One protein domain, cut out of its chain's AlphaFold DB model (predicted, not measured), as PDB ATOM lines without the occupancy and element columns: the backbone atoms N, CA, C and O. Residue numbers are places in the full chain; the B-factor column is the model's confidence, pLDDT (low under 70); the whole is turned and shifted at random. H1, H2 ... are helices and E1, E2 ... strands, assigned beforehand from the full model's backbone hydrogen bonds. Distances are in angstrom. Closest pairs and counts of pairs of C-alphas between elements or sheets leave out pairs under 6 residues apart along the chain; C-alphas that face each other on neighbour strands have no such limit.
ATOM      1  N   THR A  22     191.954 167.803 196.786       94.88
ATOM      2  CA  THR A  22     192.016 167.042 195.541       94.88
ATOM      3  C   THR A  22     190.738 166.234 195.390       94.88
ATOM      4  O   THR A  22     190.334 165.513 196.305       94.88
ATOM      5  N   TYR A  23     190.099 166.376 194.237       96.38
ATOM      6  CA  TYR A  23     188.909 165.629 193.860       96.38
ATOM      7  C   TYR A  23     189.260 164.591 192.802       96.38
ATOM      8  O   TYR A  23     190.023 164.889 191.886       96.38
ATOM      9  N   ASP A  24     188.660 163.407 192.922       96.62
ATOM     10  CA  ASP A  24     188.625 162.398 191.865       96.62
ATOM     11  C   ASP A  24     187.566 162.815 190.833       96.62
ATOM     12  O   ASP A  24     186.358 162.643 191.018       96.62
ATOM     13  N   ILE A  25     188.024 163.475 189.777       96.44
ATOM     14  CA  ILE A  25     187.181 163.972 188.694       96.44
ATOM     15  C   ILE A  25     186.691 162.806 187.835       96.44
ATOM     16  O   ILE A  25     185.567 162.878 187.340       96.44
ATOM     17  N   ALA A  26     187.482 161.740 187.681       93.06
ATOM     18  CA  ALA A  26     187.096 160.554 186.919       93.06
ATOM     19  C   ALA A  26     185.863 159.861 187.505       93.06
ATOM     20  O   ALA A  26     184.936 159.529 186.764       93.06
ATOM     21  N   ASP A  27     185.806 159.688 188.824       95.00
ATOM     22  CA  ASP A  27     184.650 159.075 189.468       95.00
ATOM     23  C   ASP A  27     183.428 160.005 189.472       95.00
ATOM     24  O   ASP A  27     182.333 159.619 189.047       95.00
ATOM     25  N   ILE A  28     183.614 161.263 189.883       95.88
ATOM     26  CA  ILE A  28     182.506 162.208 190.081       95.88
ATOM     27  C   ILE A  28     181.864 162.621 188.740       95.88
ATOM     28  O   ILE A  28     180.676 162.961 188.701       95.88
ATOM     29  N   SER A  29     182.599 162.581 187.622       96.12
ATOM     30  CA  SER A  29     182.089 163.034 186.322       96.12
ATOM     31  C   SER A  29     181.250 162.011 185.558       96.12
ATOM     32  O   SER A  29     180.555 162.416 184.628       96.12
ATOM     33  N   LYS A  30     181.223 160.726 185.944       96.69
ATOM     34  CA  LYS A  30     180.560 159.640 185.181       96.69
ATOM     35  C   LYS A  30     179.143 159.983 184.705       96.69
ATOM     36  O   LYS A  30     178.809 159.829 183.527       96.69
ATOM     37  N   ALA A  31     178.305 160.489 185.612       96.56
ATOM     38  CA  ALA A  31     176.930 160.872 185.286       96.56
ATOM     39  C   ALA A  31     176.866 162.100 184.359       96.56
ATOM     40  O   ALA A  31     176.007 162.168 183.479       96.56
ATOM     41  N   ALA A  32     177.781 163.057 184.535       96.56
ATOM     42  CA  ALA A  32     177.856 164.251 183.704       96.56
ATOM     43  C   ALA A  32     178.318 163.923 182.279       96.56
ATOM     44  O   ALA A  32     177.656 164.325 181.325       96.56
ATOM     45  N   VAL A  33     179.371 163.113 182.147       97.31
ATOM     46  CA  VAL A  33     179.883 162.594 180.870       97.31
ATOM     47  C   VAL A  33     178.790 161.836 180.119       97.31
ATOM     48  O   VAL A  33     178.533 162.116 178.951       97.31
ATOM     49  N   THR A  34     178.065 160.946 180.806       97.19
ATOM     50  CA  THR A  34     176.941 160.206 180.206       97.19
ATOM     51  C   THR A  34     175.872 161.147 179.650       97.19
ATOM     52  O   THR A  34     175.306 160.880 178.594       97.19
ATOM     53  N   LYS A  35     175.569 162.245 180.352       96.38
ATOM     54  CA  LYS A  35     174.586 163.228 179.886       96.38
ATOM     55  C   LYS A  35     175.099 164.020 178.681       96.38
ATOM     56  O   LYS A  35     174.329 164.217 177.751       96.38
ATOM     57  N   VAL A  36     176.368 164.428 178.680       97.31
ATOM     58  CA  VAL A  36     176.993 165.144 177.555       97.31
ATOM     59  C   VAL A  36     176.998 164.282 176.290       97.31
ATOM     60  O   VAL A  36     176.488 164.711 175.259       97.31
ATOM     61  N   LYS A  37     177.456 163.029 176.390       96.25
ATOM     62  CA  LYS A  37     177.545 162.084 175.262       96.25
ATOM     63  C   LYS A  37     176.212 161.722 174.607       96.25
ATOM     64  O   LYS A  37     176.194 161.158 173.522       96.25
ATOM     65  N   ARG A  38     175.083 161.999 175.265       96.00
ATOM     66  CA  ARG A  38     173.749 161.812 174.670       96.00
ATOM     67  C   ARG A  38     173.343 162.958 173.747       96.00
ATOM     68  O   ARG A  38     172.397 162.781 172.988       96.00
ATOM     69  N   SER A  39     174.004 164.108 173.850       95.62
ATOM     70  CA  SER A  39     173.614 165.330 173.146       95.62
ATOM     71  C   SER A  39     174.617 165.762 172.082       95.62
ATOM     72  O   SER A  39     174.208 166.396 171.118       95.62
ATOM     73  N   VAL A  40     175.909 165.468 172.264       95.69
ATOM     74  CA  VAL A  40     176.978 165.931 171.366       95.69
ATOM     75  C   VAL A  40     177.935 164.799 171.010       95.69
ATOM     76  O   VAL A  40     178.193 163.920 171.834       95.69
ATOM     77  N   ASP A  41     178.473 164.848 169.791       93.69
ATOM     78  CA  ASP A  41     179.397 163.854 169.234       93.69
ATOM     79  C   ASP A  41     180.839 164.387 169.215       93.69
ATOM     80  O   ASP A  41     181.467 164.554 168.170       93.69
ATOM     81  N   ILE A  42     181.349 164.728 170.401       95.50
ATOM     82  CA  ILE A  42     182.761 165.061 170.609       95.50
ATOM     83  C   ILE A  42     183.339 164.327 171.811       95.50
ATOM     84  O   ILE A  42     182.637 164.030 172.780       95.50
ATOM     85  N   ASP A  43     184.648 164.073 171.747       96.75
ATOM     86  CA  ASP A  43     185.420 163.520 172.858       96.75
ATOM     87  C   ASP A  43     185.242 164.410 174.106       96.75
ATOM     88  O   ASP A  43     185.377 165.632 174.041       96.75
ATOM     89  N   VAL A  44     184.953 163.803 175.262       97.69
ATOM     90  CA  VAL A  44     184.923 164.506 176.551       97.69
ATOM     91  C   VAL A  44     186.264 164.287 177.240       97.69
ATOM     92  O   VAL A  44     186.549 163.184 177.710       97.69
ATOM     93  N   LEU A  45     187.090 165.335 177.286       97.94
ATOM     94  CA  LEU A  45     188.406 165.297 177.928       97.94
ATOM     95  C   LEU A  45     188.340 165.947 179.308       97.94
ATOM     96  O   LEU A  45     187.898 167.087 179.458       97.94
ATOM     97  N   LEU A  46     188.788 165.205 180.318       97.75
ATOM     98  CA  LEU A  46     188.772 165.592 181.726       97.75
ATOM     99  C   LEU A  46     190.046 165.066 182.400       97.75
ATOM    100  O   LEU A  46     190.410 163.931 182.111       97.75
ATOM    101  N   PRO A  47     190.687 165.810 183.320       96.75
ATOM    102  CA  PRO A  47     191.747 165.243 184.161       96.75
ATOM    103  C   PRO A  47     191.166 164.166 185.090       96.75
ATOM    104  O   PRO A  47     189.954 164.165 185.354       96.75
ATOM    105  N   ASP A  48     191.959 163.202 185.567       96.62
ATOM    106  CA  ASP A  48     191.506 162.252 186.599       96.62
ATOM    107  C   ASP A  48     191.395 162.964 187.945       96.62
ATOM    108  O   ASP A  48     190.442 162.724 188.685       96.62
ATOM    109  N   GLN A  49     192.304 163.900 188.236       95.19
ATOM    110  CA  GLN A  49     192.313 164.646 189.489       95.19
ATOM    111  C   GLN A  49     192.376 166.161 189.312       95.19
ATOM    112  O   GLN A  49     192.964 166.705 188.382       95.19
ATOM    113  N   LEU A  50     191.784 166.885 190.265       94.56
ATOM    114  CA  LEU A  50     191.916 168.338 190.323       94.56
ATOM    115  C   LEU A  50     191.893 168.841 191.765       94.56
ATOM    116  O   LEU A  50     190.966 168.558 192.525       94.56
ATOM    117  N   ALA A  51     192.916 169.609 192.138       94.38
ATOM    118  CA  ALA A  51     193.006 170.261 193.440       94.38
ATOM    119  C   ALA A  51     192.342 171.641 193.393       94.38
ATOM    120  O   ALA A  51     192.891 172.575 192.805       94.38
ATOM    121  N   LEU A  52     191.171 171.767 194.016       95.06
ATOM    122  CA  LEU A  52     190.387 173.002 194.043       95.06
ATOM    123  C   LEU A  52     190.537 173.719 195.383       95.06
ATOM    124  O   LEU A  52     190.678 173.068 196.417       95.06
ATOM    125  N   ASP A  53     190.429 175.048 195.363       92.94
ATOM    126  CA  ASP A  53     190.333 175.920 196.546       92.94
ATOM    127  C   ASP A  53     188.955 175.814 197.221       92.94
ATOM    128  O   ASP A  53     188.176 176.764 197.303       92.94
ATOM    129  N   TYR A  54     188.573 174.590 197.573       93.94
ATOM    130  CA  TYR A  54     187.283 174.276 198.160       93.94
ATOM    131  C   TYR A  54     187.340 172.897 198.803       93.94
ATOM    132  O   TYR A  54     187.674 171.919 198.137       93.94
ATOM    133  N   SER A  55     186.943 172.785 200.069       93.69
ATOM    134  CA  SER A  55     187.024 171.536 200.841       93.69
ATOM    135  C   SER A  55     185.702 170.758 200.943       93.69
ATOM    136  O   SER A  55     185.682 169.630 201.449       93.69
ATOM    137  N   GLY A  56     184.596 171.328 200.455       93.94
ATOM    138  CA  GLY A  56     183.259 170.750 200.580       93.94
ATOM    139  C   GLY A  56     182.957 169.605 199.607       93.94
ATOM    140  O   GLY A  56     183.814 168.786 199.254       93.94
ATOM    141  N   ARG A  57     181.683 169.495 199.213       95.50
ATOM    142  CA  ARG A  57     181.229 168.500 198.235       95.50
ATOM    143  C   ARG A  57     181.206 169.120 196.844       95.50
ATOM    144  O   ARG A  57     180.575 170.150 196.642       95.50
ATOM    145  N   LEU A  58     181.867 168.458 195.904       96.25
ATOM    146  CA  LEU A  58     181.890 168.857 194.506       96.25
ATOM    147  C   LEU A  58     180.706 168.242 193.756       96.25
ATOM    148  O   LEU A  58     180.399 167.061 193.924       96.25
ATOM    149  N   TYR A  59     180.061 169.044 192.916       96.69
ATOM    150  CA  TYR A  59     178.984 168.625 192.030       96.69
ATOM    151  C   TYR A  59     179.345 168.941 190.580       96.69
ATOM    152  O   TYR A  59     179.831 170.030 190.288       96.69
ATOM    153  N   MET A  60     179.065 168.008 189.673       96.12
ATOM    154  CA  MET A  60     179.251 168.190 188.233       96.12
ATOM    155  C   MET A  60     177.926 168.604 187.605       96.12
ATOM    156  O   MET A  60     176.937 167.874 187.701       96.12
ATOM    157  N   ASN A  61     177.901 169.772 186.973       96.19
ATOM    158  CA  ASN A  61     176.704 170.356 186.379       96.19
ATOM    159  C   ASN A  61     176.908 170.460 184.860       96.19
ATOM    160  O   ASN A  61     177.414 171.476 184.391       96.19
ATOM    161  N   PRO A  62     176.573 169.406 184.093       95.94
ATOM    162  CA  PRO A  62     176.711 169.415 182.642       95.94
ATOM    163  C   PRO A  62     175.608 170.245 181.977       95.94
ATOM    164  O   PRO A  62     174.406 170.036 182.219       95.94
ATOM    165  N   SER A  63     176.025 171.104 181.060       95.44
ATOM    166  CA  SER A  63     175.213 171.735 180.034       95.44
ATOM    167  C   SER A  63     175.793 171.413 178.655       95.44
ATOM    168  O   SER A  63     176.959 171.056 178.494       95.44
ATOM    169  N   THR A  64     174.930 171.481 177.653       95.94
ATOM    170  CA  THR A  64     175.281 171.263 176.251       95.94
ATOM    171  C   THR A  64     174.696 172.416 175.457       95.94
ATOM    172  O   THR A  64     173.623 172.922 175.793       95.94
ATOM    173  N   PHE A  65     175.404 172.831 174.424       92.06
ATOM    174  CA  PHE A  65     175.023 173.884 173.485       92.06
ATOM    175  C   PHE A  65     175.444 173.417 172.095       92.06
ATOM    176  O   PHE A  65     176.312 172.557 172.031       92.06
ATOM    177  N   ASP A  66     174.857 173.953 171.021       86.06
ATOM    178  CA  ASP A  66     175.099 173.580 169.613       86.06
ATOM    179  C   ASP A  66     175.768 172.200 169.430       86.06
ATOM    180  O   ASP A  66     175.097 171.174 169.519       86.06
ATOM    181  N   GLU A  67     177.094 172.173 169.266       91.69
ATOM    182  CA  GLU A  67     177.906 170.958 169.096       91.69
ATOM    183  C   GLU A  67     178.933 170.745 170.233       91.69
ATOM    184  O   GLU A  67     179.877 169.965 170.104       91.69
ATOM    185  N   GLY A  68     178.795 171.469 171.345       96.88
ATOM    186  CA  GLY A  68     179.750 171.497 172.448       96.88
ATOM    187  C   GLY A  68     179.145 171.236 173.826       96.88
ATOM    188  O   GLY A  68     177.939 171.042 174.013       96.88
ATOM    189  N   TYR A  69     180.014 171.234 174.828       97.75
ATOM    190  CA  TYR A  69     179.621 171.019 176.216       97.75
ATOM    191  C   TYR A  69     180.336 171.968 177.167       97.75
ATOM    192  O   TYR A  69     181.454 172.408 176.904       97.75
ATOM    193  N   ASP A  70     179.706 172.198 178.316       96.88
ATOM    194  CA  ASP A  70     180.328 172.743 179.519       96.88
ATOM    195  C   ASP A  70     179.953 171.838 180.700       96.88
ATOM    196  O   ASP A  70     178.782 171.537 180.933       96.88
ATOM    197  N   ILE A  71     180.948 171.365 181.445       97.00
ATOM    198  CA  ILE A  71     180.732 170.708 182.733       97.00
ATOM    199  C   ILE A  71     181.238 171.646 183.822       97.00
ATOM    200  O   ILE A  71     182.437 171.747 184.085       97.00
ATOM    201  N   THR A  72     180.302 172.300 184.502       96.81
ATOM    202  CA  THR A  72     180.614 173.224 185.590       96.81
ATOM    203  C   THR A  72     180.831 172.474 186.905       96.81
ATOM    204  O   THR A  72     179.993 171.680 187.352       96.81
ATOM    205  N   PHE A  73     181.935 172.790 187.571       96.38
ATOM    206  CA  PHE A  73     182.283 172.348 188.917       96.38
ATOM    207  C   PHE A  73     181.558 173.234 189.931       96.38
ATOM    208  O   PHE A  73     181.875 174.408 190.068       96.38
ATOM    209  N   GLY A  74     180.558 172.708 190.634       96.19
ATOM    210  CA  GLY A  74     179.742 173.471 191.582       96.19
ATOM    211  C   GLY A  74     179.965 173.058 193.035       96.19
ATOM    212  O   GLY A  74     180.074 171.871 193.337       96.19
ATOM    213  N   ALA A  75     179.938 174.029 193.950       95.56
ATOM    214  CA  ALA A  75     179.856 173.797 195.399       95.56
ATOM    215  C   ALA A  75     178.457 173.321 195.852       95.56
ATOM    216  O   ALA A  75     178.277 172.832 196.967       95.56
ATOM    217  N   VAL A  76     177.452 173.457 194.980       94.56
ATOM    218  CA  VAL A  76     176.074 172.984 195.174       94.56
ATOM    219  C   VAL A  76     175.561 172.301 193.906       94.56
ATOM    220  O   VAL A  76     176.101 172.502 192.813       94.56
ATOM    221  N   ARG A  77     174.492 171.506 194.044       91.75
ATOM    222  CA  ARG A  77     173.760 170.956 192.893       91.75
ATOM    223  C   ARG A  77     173.149 172.084 192.069       91.75
ATOM    224  O   ARG A  77     172.646 173.048 192.638       91.75
ATOM    225  N   ASN A  78     173.125 171.911 190.750       87.00
ATOM    226  CA  ASN A  78     172.532 172.845 189.793       87.00
ATOM    227  C   ASN A  78     173.095 174.267 189.927       87.00
ATOM    228  O   ASN A  78     172.358 175.249 189.845       87.00
ATOM    229  N   CYS A  79     174.403 174.383 190.166       88.31
ATOM    230  CA  CYS A  79     175.053 175.682 190.223       88.31
ATOM    231  C   CYS A  79     174.987 176.371 188.850       88.31
ATOM    232  O   CYS A  79     175.638 175.930 187.908       88.31
ATOM    233  N   GLY A  80     174.205 177.449 188.755       77.88
ATOM    234  CA  GLY A  80     174.045 178.261 187.541       77.88
ATOM    235  C   GLY A  80     174.654 179.662 187.641       77.88
ATOM    236  O   GLY A  80     174.304 180.533 186.853       77.88
ATOM    237  N   ALA A  81     175.505 179.918 188.640       80.81
ATOM    238  CA  ALA A  81     176.048 181.246 188.922       80.81
ATOM    239  C   ALA A  81     177.525 181.199 189.342       80.81
ATOM    240  O   ALA A  81     178.003 180.221 189.917       80.81
ATOM    241  N   SER A  82     178.244 182.305 189.129       79.75
ATOM    242  CA  SER A  82     179.676 182.434 189.454       79.75
ATOM    243  C   SER A  82     179.998 182.231 190.942       79.75
ATOM    244  O   SER A  82     181.077 181.744 191.286       79.75
ATOM    245  N   VAL A  83     179.055 182.567 191.827       86.06
ATOM    246  CA  VAL A  83     179.223 182.481 193.288       86.06
ATOM    247  C   VAL A  83     179.382 181.049 193.791       86.06
ATOM    248  O   VAL A  83     180.143 180.815 194.724       86.06
ATOM    249  N   CYS A  84     178.713 180.084 193.159       91.62
ATOM    250  CA  CYS A  84     178.807 178.673 193.526       91.62
ATOM    251  C   CYS A  84     179.735 177.872 192.603       91.62
ATOM    252  O   CYS A  84     179.980 176.696 192.877       91.62
ATOM    253  N   SER A  85     180.224 178.477 191.514       93.81
ATOM    254  CA  SER A  85     181.121 177.821 190.565       93.81
ATOM    255  C   SER A  85     182.543 177.776 191.118       93.81
ATOM    256  O   SER A  85     183.057 178.753 191.667       93.81
ATOM    257  N   LEU A  86     183.180 176.625 190.972       95.69
ATOM    258  CA  LEU A  86     184.565 176.329 191.321       95.69
ATOM    259  C   LEU A  86     185.451 176.229 190.075       95.69
ATOM    260  O   LEU A  86     186.664 176.092 190.199       95.69
ATOM    261  N   GLY A  87     184.861 176.304 188.885       95.88
ATOM    262  CA  GLY A  87     185.529 176.069 187.616       95.88
ATOM    263  C   GLY A  87     184.605 175.384 186.623       95.88
ATOM    264  O   GLY A  87     183.448 175.090 186.929       95.88
ATOM    265  N   ASN A  88     185.131 175.113 185.443       96.81
ATOM    266  CA  ASN A  88     184.441 174.366 184.410       96.81
ATOM    267  C   ASN A  88     185.441 173.751 183.433       96.81
ATOM    268  O   ASN A  88     186.613 174.137 183.361       96.81
ATOM    269  N   VAL A  89     184.934 172.792 182.676       97.81
ATOM    270  CA  VAL A  89     185.610 172.189 181.533       97.81
ATOM    271  C   VAL A  89     184.696 172.252 180.330       97.81
ATOM    272  O   VAL A  89     183.522 171.900 180.418       97.81
ATOM    273  N   GLU A  90     185.239 172.714 179.217       97.69
ATOM    274  CA  GLU A  90     184.484 172.988 178.000       97.69
ATOM    275  C   GLU A  90     185.089 172.212 176.833       97.69
ATOM    276  O   GLU A  90     186.313 172.102 176.746       97.69
ATOM    277  N   GLY A  91     184.243 171.715 175.933       98.12
ATOM    278  CA  GLY A  91     184.633 171.179 174.632       98.12
ATOM    279  C   GLY A  91     183.851 171.877 173.523       98.12
ATOM    280  O   GLY A  91     182.623 171.903 173.556       98.12
ATOM    281  N   MET A  92     184.557 172.451 172.548       97.50
ATOM    282  CA  MET A  92     183.965 173.229 171.456       97.50
ATOM    283  C   MET A  92     184.598 172.856 170.103       97.50
ATOM    284  O   MET A  92     185.783 173.158 169.879       97.50
ATOM    285  N   PRO A  93     183.845 172.234 169.176       96.69
ATOM    286  CA  PRO A  93     184.333 171.906 167.837       96.69
ATOM    287  C   PRO A  93     184.790 173.149 167.079       96.69
ATOM    288  O   PRO A  93     184.196 174.220 167.190       96.69
ATOM    289  N   GLY A  94     185.898 173.046 166.343       94.38
ATOM    290  CA  GLY A  94     186.434 174.144 165.530       94.38
ATOM    291  C   GLY A  94     186.981 175.344 166.322       94.38
ATOM    292  O   GLY A  94     187.666 176.195 165.744       94.38
ATOM    293  N   GLY A  95     186.760 175.398 167.641       92.50
ATOM    294  CA  GLY A  95     187.096 176.528 168.500       92.50
ATOM    295  C   GLY A  95     188.573 176.916 168.427       92.50
ATOM    296  O   GLY A  95     189.473 176.075 168.400       92.50
ATOM    297  N   ARG A  96     188.871 178.214 168.391       95.06
ATOM    298  CA  ARG A  96     190.252 178.728 168.398       95.06
ATOM    299  C   ARG A  96     190.690 178.988 169.833       95.06
ATOM    300  O   ARG A  96     189.886 179.426 170.641       95.06
ATOM    301  N   LEU A  97     191.968 178.759 170.129       96.12
ATOM    302  CA  LEU A  97     192.547 179.092 171.433       96.12
ATOM    303  C   LEU A  97     192.240 180.555 171.796       96.12
ATOM    304  O   LEU A  97     192.621 181.454 171.039       96.12
ATOM    305  N   ALA A  98     191.583 180.779 172.934       92.88
ATOM    306  CA  ALA A  98     191.035 182.083 173.297       92.88
ATOM    307  C   ALA A  98     192.094 183.091 173.775       92.88
ATOM    308  O   ALA A  98     191.838 184.296 173.793       92.88
ATOM    309  N   PHE A  99     193.291 182.629 174.157       95.75
ATOM    310  CA  PHE A  99     194.304 183.466 174.806       95.75
ATOM    311  C   PHE A  99     195.565 183.641 173.952       95.75
ATOM    312  O   PHE A  99     195.920 182.797 173.122       95.75
ATOM    313  N   ARG A 100     196.259 184.770 174.161       94.56
ATOM    314  CA  ARG A 100     197.487 185.126 173.424       94.56
ATOM    315  C   ARG A 100     198.726 184.413 173.960       94.56
ATOM    316  O   ARG A 100     199.622 184.105 173.183       94.56
ATOM    317  N   ASP A 101     198.778 184.174 175.266       97.25
ATOM    318  CA  ASP A 101     199.917 183.555 175.939       97.25
ATOM    319  C   ASP A 101     199.958 182.051 175.640       97.25
ATOM    320  O   ASP A 101     199.153 181.272 176.153       97.25
ATOM    321  N   ARG A 102     200.859 181.656 174.737       97.56
ATOM    322  CA  ARG A 102     201.012 180.276 174.264       97.56
ATOM    323  C   ARG A 102     201.842 179.462 175.248       97.56
ATOM    324  O   ARG A 102     202.909 179.893 175.672       97.56
ATOM    325  N   VAL A 103     201.390 178.245 175.533       96.62
ATOM    326  CA  VAL A 103     202.126 177.275 176.352       96.62
ATOM    327  C   VAL A 103     202.337 175.984 175.572       96.62
ATOM    328  O   VAL A 103     201.590 175.679 174.642       96.62
ATOM    329  N   LYS A 104     203.390 175.247 175.926       93.06
ATOM    330  CA  LYS A 104     203.705 173.947 175.329       93.06
ATOM    331  C   LYS A 104     203.129 172.843 176.209       93.06
ATOM    332  O   LYS A 104     203.325 172.898 177.419       93.06
ATOM    333  N   LEU A 105     202.469 171.873 175.585       96.19
ATOM    334  CA  LEU A 105     202.118 170.591 176.197       96.19
ATOM    335  C   LEU A 105     203.115 169.526 175.726       96.19
ATOM    336  O   LEU A 105     203.617 169.609 174.599       96.19
ATOM    337  N   ALA A 106     203.399 168.531 176.564       93.75
ATOM    338  CA  ALA A 106     204.396 167.494 176.300       93.75
ATOM    339  C   ALA A 106     204.132 166.705 175.005       93.75
ATOM    340  O   ALA A 106     205.066 166.364 174.283       93.75
ATOM    341  N   ASN A 107     202.862 166.481 174.660       90.62
ATOM    342  CA  ASN A 107     202.454 165.753 173.455       90.62
ATOM    343  C   ASN A 107     202.452 166.602 172.163       90.62
ATOM    344  O   ASN A 107     201.980 166.143 171.125       90.62
ATOM    345  N   GLY A 108     202.918 167.855 172.219       91.12
ATOM    346  CA  GLY A 108     202.962 168.766 171.070       91.12
ATOM    347  C   GLY A 108     201.636 169.458 170.731       91.12
ATOM    348  O   GLY A 108     201.600 170.273 169.808       91.12
ATOM    349  N   SER A 109     200.557 169.197 171.478       93.88
ATOM    350  CA  SER A 109     199.278 169.887 171.292       93.88
ATOM    351  C   SER A 109     199.421 171.386 171.555       93.88
ATOM    352  O   SER A 109     200.087 171.824 172.497       93.88
ATOM    353  N   THR A 110     198.772 172.201 170.723       96.12
ATOM    354  CA  THR A 110     198.777 173.657 170.902       96.12
ATOM    355  C   THR A 110     197.907 174.051 172.087       96.12
ATOM    356  O   THR A 110     196.754 173.617 172.166       96.12
ATOM    357  N   ALA A 111     198.424 174.924 172.950       98.19
ATOM    358  CA  ALA A 111     197.716 175.419 174.119       98.19
ATOM    359  C   ALA A 111     197.989 176.905 174.386       98.19
ATOM    360  O   ALA A 111     198.948 177.506 173.886       98.19
ATOM    361  N   SER A 112     197.119 177.521 175.177       98.50
ATOM    362  CA  SER A 112     197.291 178.876 175.687       98.50
ATOM    363  C   SER A 112     196.753 179.005 177.098       98.50
ATOM    364  O   SER A 112     195.777 178.352 177.446       98.50
ATOM    365  N   PHE A 113     197.359 179.874 177.892       98.44
ATOM    366  CA  PHE A 113     197.013 180.072 179.291       98.44
ATOM    367  C   PHE A 113     196.548 181.507 179.542       98.44
ATOM    368  O   PHE A 113     197.005 182.451 178.897       98.44
ATOM    369  N   LYS A 114     195.661 181.674 180.517       97.50
ATOM    370  CA  LYS A 114     195.296 182.960 181.103       97.50
ATOM    371  C   LYS A 114     195.364 182.832 182.623       97.50
ATOM    372  O   LYS A 114     194.757 181.926 183.192       97.50
ATOM    373  N   GLY A 115     196.101 183.739 183.258       96.88
ATOM    374  CA  GLY A 115     196.186 183.835 184.716       96.88
ATOM    375  C   GLY A 115     194.873 184.268 185.360       96.88
ATOM    376  O   GLY A 115     193.880 184.528 184.672       96.88
ATOM    377  N   LEU A 116     194.875 184.353 186.687       94.62
ATOM    378  CA  LEU A 116     193.749 184.924 187.414       94.62
ATOM    379  C   LEU A 116     193.636 186.416 187.076       94.62
ATOM    380  O   LEU A 116     194.601 187.169 187.178       94.62
ATOM    381  N   THR A 117     192.446 186.858 186.677       91.94
ATOM    382  CA  THR A 117     192.193 188.269 186.350       91.94
ATOM    383  C   THR A 117     191.007 188.777 187.146       91.94
ATOM    384  O   THR A 117     189.913 188.223 187.023       91.94
ATOM    385  N   CYS A 118     191.199 189.847 187.913       89.50
ATOM    386  CA  CYS A 118     190.137 190.493 188.677       89.50
ATOM    387  C   CYS A 118     189.738 191.832 188.054       89.50
ATOM    388  O   CYS A 118     190.587 192.671 187.768       89.50
ATOM    389  N   GLY A 119     188.432 192.009 187.859       87.00
ATOM    390  CA  GLY A 119     187.784 193.294 187.589       87.00
ATOM    391  C   GLY A 119     186.637 193.487 188.581       87.00
ATOM    392  O   GLY A 119     186.841 193.355 189.783       87.00
ATOM    393  N   ALA A 120     185.411 193.694 188.088       84.62
ATOM    394  CA  ALA A 120     184.204 193.636 188.929       84.62
ATOM    395  C   ALA A 120     183.946 192.229 189.515       84.62
ATOM    396  O   ALA A 120     183.288 192.081 190.540       84.62
ATOM    397  N   SER A 121     184.484 191.191 188.868       83.44
ATOM    398  CA  SER A 121     184.541 189.814 189.359       83.44
ATOM    399  C   SER A 121     185.895 189.204 188.983       83.44
ATOM    400  O   SER A 121     186.514 189.632 188.002       83.44
ATOM    401  N   CYS A 122     186.378 188.235 189.762       88.25
ATOM    402  CA  CYS A 122     187.610 187.512 189.454       88.25
ATOM    403  C   CYS A 122     187.310 186.288 188.584       88.25
ATOM    404  O   CYS A 122     186.592 185.381 189.001       88.25
ATOM    405  N   SER A 123     187.897 186.253 187.386       90.50
ATOM    406  CA  SER A 123     187.950 185.055 186.546       90.50
ATOM    407  C   SER A 123     189.057 184.142 187.075       90.50
ATOM    408  O   SER A 123     190.203 184.598 187.170       90.50
ATOM    409  N   PRO A 124     188.765 182.864 187.368       94.88
ATOM    410  CA  PRO A 124     189.796 181.896 187.710       94.88
ATOM    411  C   PRO A 124     190.801 181.704 186.558       94.88
ATOM    412  O   PRO A 124     190.471 181.989 185.396       94.88
ATOM    413  N   PRO A 125     192.017 181.207 186.854       97.50
ATOM    414  CA  PRO A 125     192.986 180.845 185.828       97.50
ATOM    415  C   PRO A 125     192.396 179.795 184.881       97.50
ATOM    416  O   PRO A 125     191.577 178.963 185.278       97.50
ATOM    417  N   THR A 126     192.786 179.863 183.612       98.44
ATOM    418  CA  THR A 126     192.229 179.031 182.538       98.44
ATOM    419  C   THR A 126     193.332 178.559 181.596       98.44
ATOM    420  O   THR A 126     194.235 179.327 181.257       98.44
ATOM    421  N   ILE A 127     193.247 177.313 181.136       98.69
ATOM    422  CA  ILE A 127     194.032 176.798 180.014       98.69
ATOM    423  C   ILE A 127     193.097 176.378 178.886       98.69
ATOM    424  O   ILE A 127     192.118 175.681 179.121       98.69
ATOM    425  N   ASP A 128     193.433 176.785 177.670       98.38
ATOM    426  CA  ASP A 128     192.834 176.282 176.441       98.38
ATOM    427  C   ASP A 128     193.841 175.378 175.736       98.38
ATOM    428  O   ASP A 128     195.022 175.721 175.652       98.38
ATOM    429  N   PHE A 129     193.385 174.277 175.155       98.50
ATOM    430  CA  PHE A 129     194.205 173.399 174.324       98.50
ATOM    431  C   PHE A 129     193.385 172.802 173.184       98.50
ATOM    432  O   PHE A 129     192.156 172.806 173.217       98.50
ATOM    433  N   ARG A 130     194.052 172.345 172.120       97.56
ATOM    434  CA  ARG A 130     193.378 171.758 170.952       97.56
ATOM    435  C   ARG A 130     193.801 170.322 170.720       97.56
ATOM    436  O   ARG A 130     194.991 170.050 170.610       97.56
ATOM    437  N   VAL A 131     192.812 169.451 170.541       96.62
ATOM    438  CA  VAL A 131     192.989 168.036 170.192       96.62
ATOM    439  C   VAL A 131     191.970 167.677 169.116       96.62
ATOM    440  O   VAL A 131     190.799 168.022 169.244       96.62
ATOM    441  N   LYS A 132     192.415 167.034 168.027       93.88
ATOM    442  CA  LYS A 132     191.562 166.565 166.910       93.88
ATOM    443  C   LYS A 132     190.539 167.602 166.392       93.88
ATOM    444  O   LYS A 132     189.408 167.272 166.075       93.88
ATOM    445  N   LEU A 142     191.849 177.499 191.919       92.50
ATOM    446  CA  LEU A 142     192.978 176.765 192.475       92.50
ATOM    447  C   LEU A 142     193.557 177.538 193.654       92.50
ATOM    448  O   LEU A 142     193.866 178.722 193.516       92.50
ATOM    449  N   GLU A 143     193.812 176.854 194.766       85.56
ATOM    450  CA  GLU A 143     194.555 177.463 195.864       85.56
ATOM    451  C   GLU A 143     196.031 177.458 195.469       85.56
ATOM    452  O   GLU A 143     196.708 176.419 195.478       85.56
ATOM    453  N   THR A 144     196.520 178.605 195.003       84.56
ATOM    454  CA  THR A 144     197.897 178.739 194.536       84.56
ATOM    455  C   THR A 144     198.499 180.058 194.995       84.56
ATOM    456  O   THR A 144     197.830 181.086 194.940       84.56
ATOM    457  N   PRO A 145     199.784 180.071 195.388       84.44
ATOM    458  CA  PRO A 145     200.449 181.295 195.832       84.44
ATOM    459  C   PRO A 145     200.843 182.222 194.668       84.44
ATOM    460  O   PRO A 145     201.380 183.298 194.903       84.44
ATOM    461  N   SER A 146     200.676 181.796 193.406       91.81
ATOM    462  CA  SER A 146     200.989 182.610 192.224       91.81
ATOM    463  C   SER A 146     200.417 182.024 190.928       91.81
ATOM    464  O   SER A 146     200.272 180.806 190.789       91.81
ATOM    465  N   ASP A 147     200.265 182.881 189.916       93.44
ATOM    466  CA  ASP A 147     199.913 182.495 188.542       93.44
ATOM    467  C   ASP A 147     200.876 181.471 187.927       93.44
ATOM    468  O   ASP A 147     200.473 180.633 187.123       93.44
ATOM    469  N   LYS A 148     202.160 181.481 188.313       96.06
ATOM    470  CA  LYS A 148     203.136 180.485 187.844       96.06
ATOM    471  C   LYS A 148     202.783 179.079 188.331       96.06
ATOM    472  O   LYS A 148     202.967 178.109 187.596       96.06
ATOM    473  N   VAL A 149     202.287 178.957 189.564       95.62
ATOM    474  CA  VAL A 149     201.833 177.673 190.112       95.62
ATOM    475  C   VAL A 149     200.521 177.257 189.449       95.62
ATOM    476  O   VAL A 149     200.428 176.111 189.014       95.62
ATOM    477  N   ALA A 150     199.564 178.179 189.297       96.56
ATOM    478  CA  ALA A 150     198.314 177.921 188.581       96.56
ATOM    479  C   ALA A 150     198.560 177.433 187.145       96.56
ATOM    480  O   ALA A 150     198.012 176.411 186.742       96.56
ATOM    481  N   ARG A 151     199.466 178.092 186.409       97.81
ATOM    482  CA  ARG A 151     199.888 177.689 185.062       97.81
ATOM    483  C   ARG A 151     200.366 176.246 185.020       97.81
ATOM    484  O   ARG A 151     199.896 175.484 184.188       97.81
ATOM    485  N   ARG A 152     201.296 175.865 185.901       97.06
ATOM    486  CA  ARG A 152     201.823 174.491 185.926       97.06
ATOM    487  C   ARG A 152     200.738 173.468 186.237       97.06
ATOM    488  O   ARG A 152     200.703 172.430 185.592       97.06
ATOM    489  N   ARG A 153     199.853 173.767 187.192       97.19
ATOM    490  CA  ARG A 153     198.749 172.869 187.559       97.19
ATOM    491  C   ARG A 153     197.756 172.681 186.417       97.19
ATOM    492  O   ARG A 153     197.350 171.558 186.167       97.19
ATOM    493  N   LEU A 154     197.398 173.751 185.708       98.25
ATOM    494  CA  LEU A 154     196.487 173.648 184.569       98.25
ATOM    495  C   LEU A 154     197.139 173.003 183.341       98.25
ATOM    496  O   LEU A 154     196.461 172.272 182.634       98.25
ATOM    497  N   ILE A 155     198.441 173.207 183.111       98.25
ATOM    498  CA  ILE A 155     199.183 172.439 182.095       98.25
ATOM    499  C   ILE A 155     199.121 170.945 182.421       98.25
ATOM    500  O   ILE A 155     198.704 170.177 181.565       98.25
ATOM    501  N   ALA A 156     199.439 170.557 183.660       97.56
ATOM    502  CA  ALA A 156     199.380 169.158 184.078       97.56
ATOM    503  C   ALA A 156     197.966 168.571 183.933       97.56
ATOM    504  O   ALA A 156     197.813 167.494 183.375       97.56
ATOM    505  N   ALA A 157     196.927 169.307 184.342       98.06
ATOM    506  CA  ALA A 157     195.539 168.867 184.185       98.06
ATOM    507  C   ALA A 157     195.131 168.705 182.708       98.06
ATOM    508  O   ALA A 157     194.384 167.792 182.368       98.06
ATOM    509  N   ALA A 158     195.606 169.579 181.815       98.44
ATOM    510  CA  ALA A 158     195.374 169.428 180.382       98.44
ATOM    511  C   ALA A 158     196.117 168.210 179.816       98.44
ATOM    512  O   ALA A 158     195.548 167.476 179.020       98.44
ATOM    513  N   GLU A 159     197.365 167.979 180.222       98.25
ATOM    514  CA  GLU A 159     198.146 166.811 179.795       98.25
ATOM    515  C   GLU A 159     197.496 165.504 180.253       98.25
ATOM    516  O   GLU A 159     197.267 164.625 179.427       98.25
ATOM    517  N   GLU A 160     197.095 165.432 181.521       97.81
ATOM    518  CA  GLU A 160     196.363 164.307 182.108       97.81
ATOM    519  C   GLU A 160     195.033 164.058 181.387       97.81
ATOM    520  O   GLU A 160     194.712 162.922 181.054       97.81
ATOM    521  N   ALA A 161     194.281 165.116 181.063       98.06
ATOM    522  CA  ALA A 161     193.035 164.988 180.310       98.06
ATOM    523  C   ALA A 161     193.241 164.406 178.906       98.06
ATOM    524  O   ALA A 161     192.374 163.698 178.393       98.06
ATOM    525  N   ILE A 162     194.371 164.714 178.263       97.62
ATOM    526  CA  ILE A 162     194.695 164.161 176.947       97.62
ATOM    527  C   ILE A 162     195.186 162.718 177.071       97.62
ATOM    528  O   ILE A 162     194.824 161.888 176.239       97.62
ATOM    529  N   GLU A 163     195.995 162.421 178.086       96.88
ATOM    530  CA  GLU A 163     196.541 161.088 178.343       96.88
ATOM    531  C   GLU A 163     195.450 160.081 178.724       96.88
ATOM    532  O   GLU A 163     195.406 158.991 178.155       96.88
ATOM    533  N   ALA A 164     194.525 160.467 179.608       96.44
ATOM    534  CA  ALA A 164     193.367 159.654 179.980       96.44
ATOM    535  C   ALA A 164     192.434 159.385 178.785       96.44
ATOM    536  O   ALA A 164     191.736 158.371 178.744       96.44
ATOM    537  N   GLY A 165     192.443 160.283 177.797       95.31
ATOM    538  CA  GLY A 165     191.666 160.162 176.576       95.31
ATOM    539  C   GLY A 165     190.161 160.402 176.770       95.31
ATOM    540  O   GLY A 165     189.718 160.900 177.808       95.31
TER     541      GLY A 165
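AT A GLANCE: This is residues 22 to 132 and 142 to 165 of the 167 residues of an uncharacterized protein of Thermoleophilaceae bacterium (UniProt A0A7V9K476). Two small three-stranded sheets stand side by side as the panels of one wall, E5 of the first near E8 of the second. On one side of this wall H2 covers E3, H3 covers E7 and E8, and the small strand pair E1 E2 lies between these helices, toward one end of the strands. The printed part has 135 residues with three named helices and eight named strands, in the order E1 H1 H2 E2 E3 E4 E5 E6 E7 E8 H3, of mixed class. The sheets run E3 E4 E5, antiparallel, E6 E7 E8, with E7 and E8 antiparallel, and E1 E2, antiparallel. The whole is compact, with a radius of gyration of the C-alphas of 14.3 A, and spans 35 by 34 by 28 A.

HOW THE PARTS SIT: Begin with E3, residues 59 to 65, E4, residues 68 to 74, and E5, residues 85 to 93: they form a meander, each strand the antiparallel neighbour of the one before, in a sheet twisted, with C-alphas up to 4.5 A off its best plane. In the hairpin E3 and E4, N 63 and O 70 are 2.8 A apart; in the hairpin E4 and E5, N 71 and O 89 are 2.8 A apart. H2, residues 30 to 36, is on this sheet at a height of 8.4 A, over E3; its closest C-alphas to E3 are those of Ala 32 and Pro 62, 5.4 A. H1, residues 25 to 28, only grazes the sheet. Next look at E6, residues 102 to 104, E7, residues 110 to 114, and E8, residues 126 to 131. In the hairpin E7 and E8, N 112 and O 128 are 2.8 A apart; E6 and E7 meet only at a point. E5 and E8 are near each other, with 13 pairs of C-alphas within 10 A. H3, residues 147 to 164, is on the second sheet at a height of 9.0 A, over E7 and E8, and runs along the strands, at 23 degrees to E8 on the local plane; Ile 127 and Leu 154 have the closest C-alphas of E8 and H3, 6.1 A. In the antiparallel pair of E1, residues 22 to 24, and E2, residues 49 to 52, N 23 and O 50 are 2.9 A apart. The closest C-alphas of E2 and H3 are those of Leu 50 and Ala 157, 7.1 A. H2 and H3 are apart. In H2 and H3 every O i to N i+4 pair is within hydrogen-bond range; H1 is too short for one.

IN THESE COORDINATES: Find C-alpha 22 at (192.016, 167.042, 195.541), where E1 begins. E5 runs 23.7 A from C-alpha 85 at (181.121, 177.821, 190.565); E3 is 19.7 A long, E4 19.2 A and E8 16.5 A. H3 runs 25.3 A to C-alpha 164 at (193.367, 159.654, 179.980).

THE WHOLE: The C-alphas farthest apart, those of Arg 38 and Pro 145, are 39.2 A apart. Residues 133 to 141 are not printed, and C-alphas 132 and 142 across this cut are 27.6 A apart. The links H2 to E2 and E7 to E8 are long; in the latter, residues 117 to 118 pair antiparallel with 122 to 123. Mean pLDDT of the printed part is 94.6, and no printed residue is under 70.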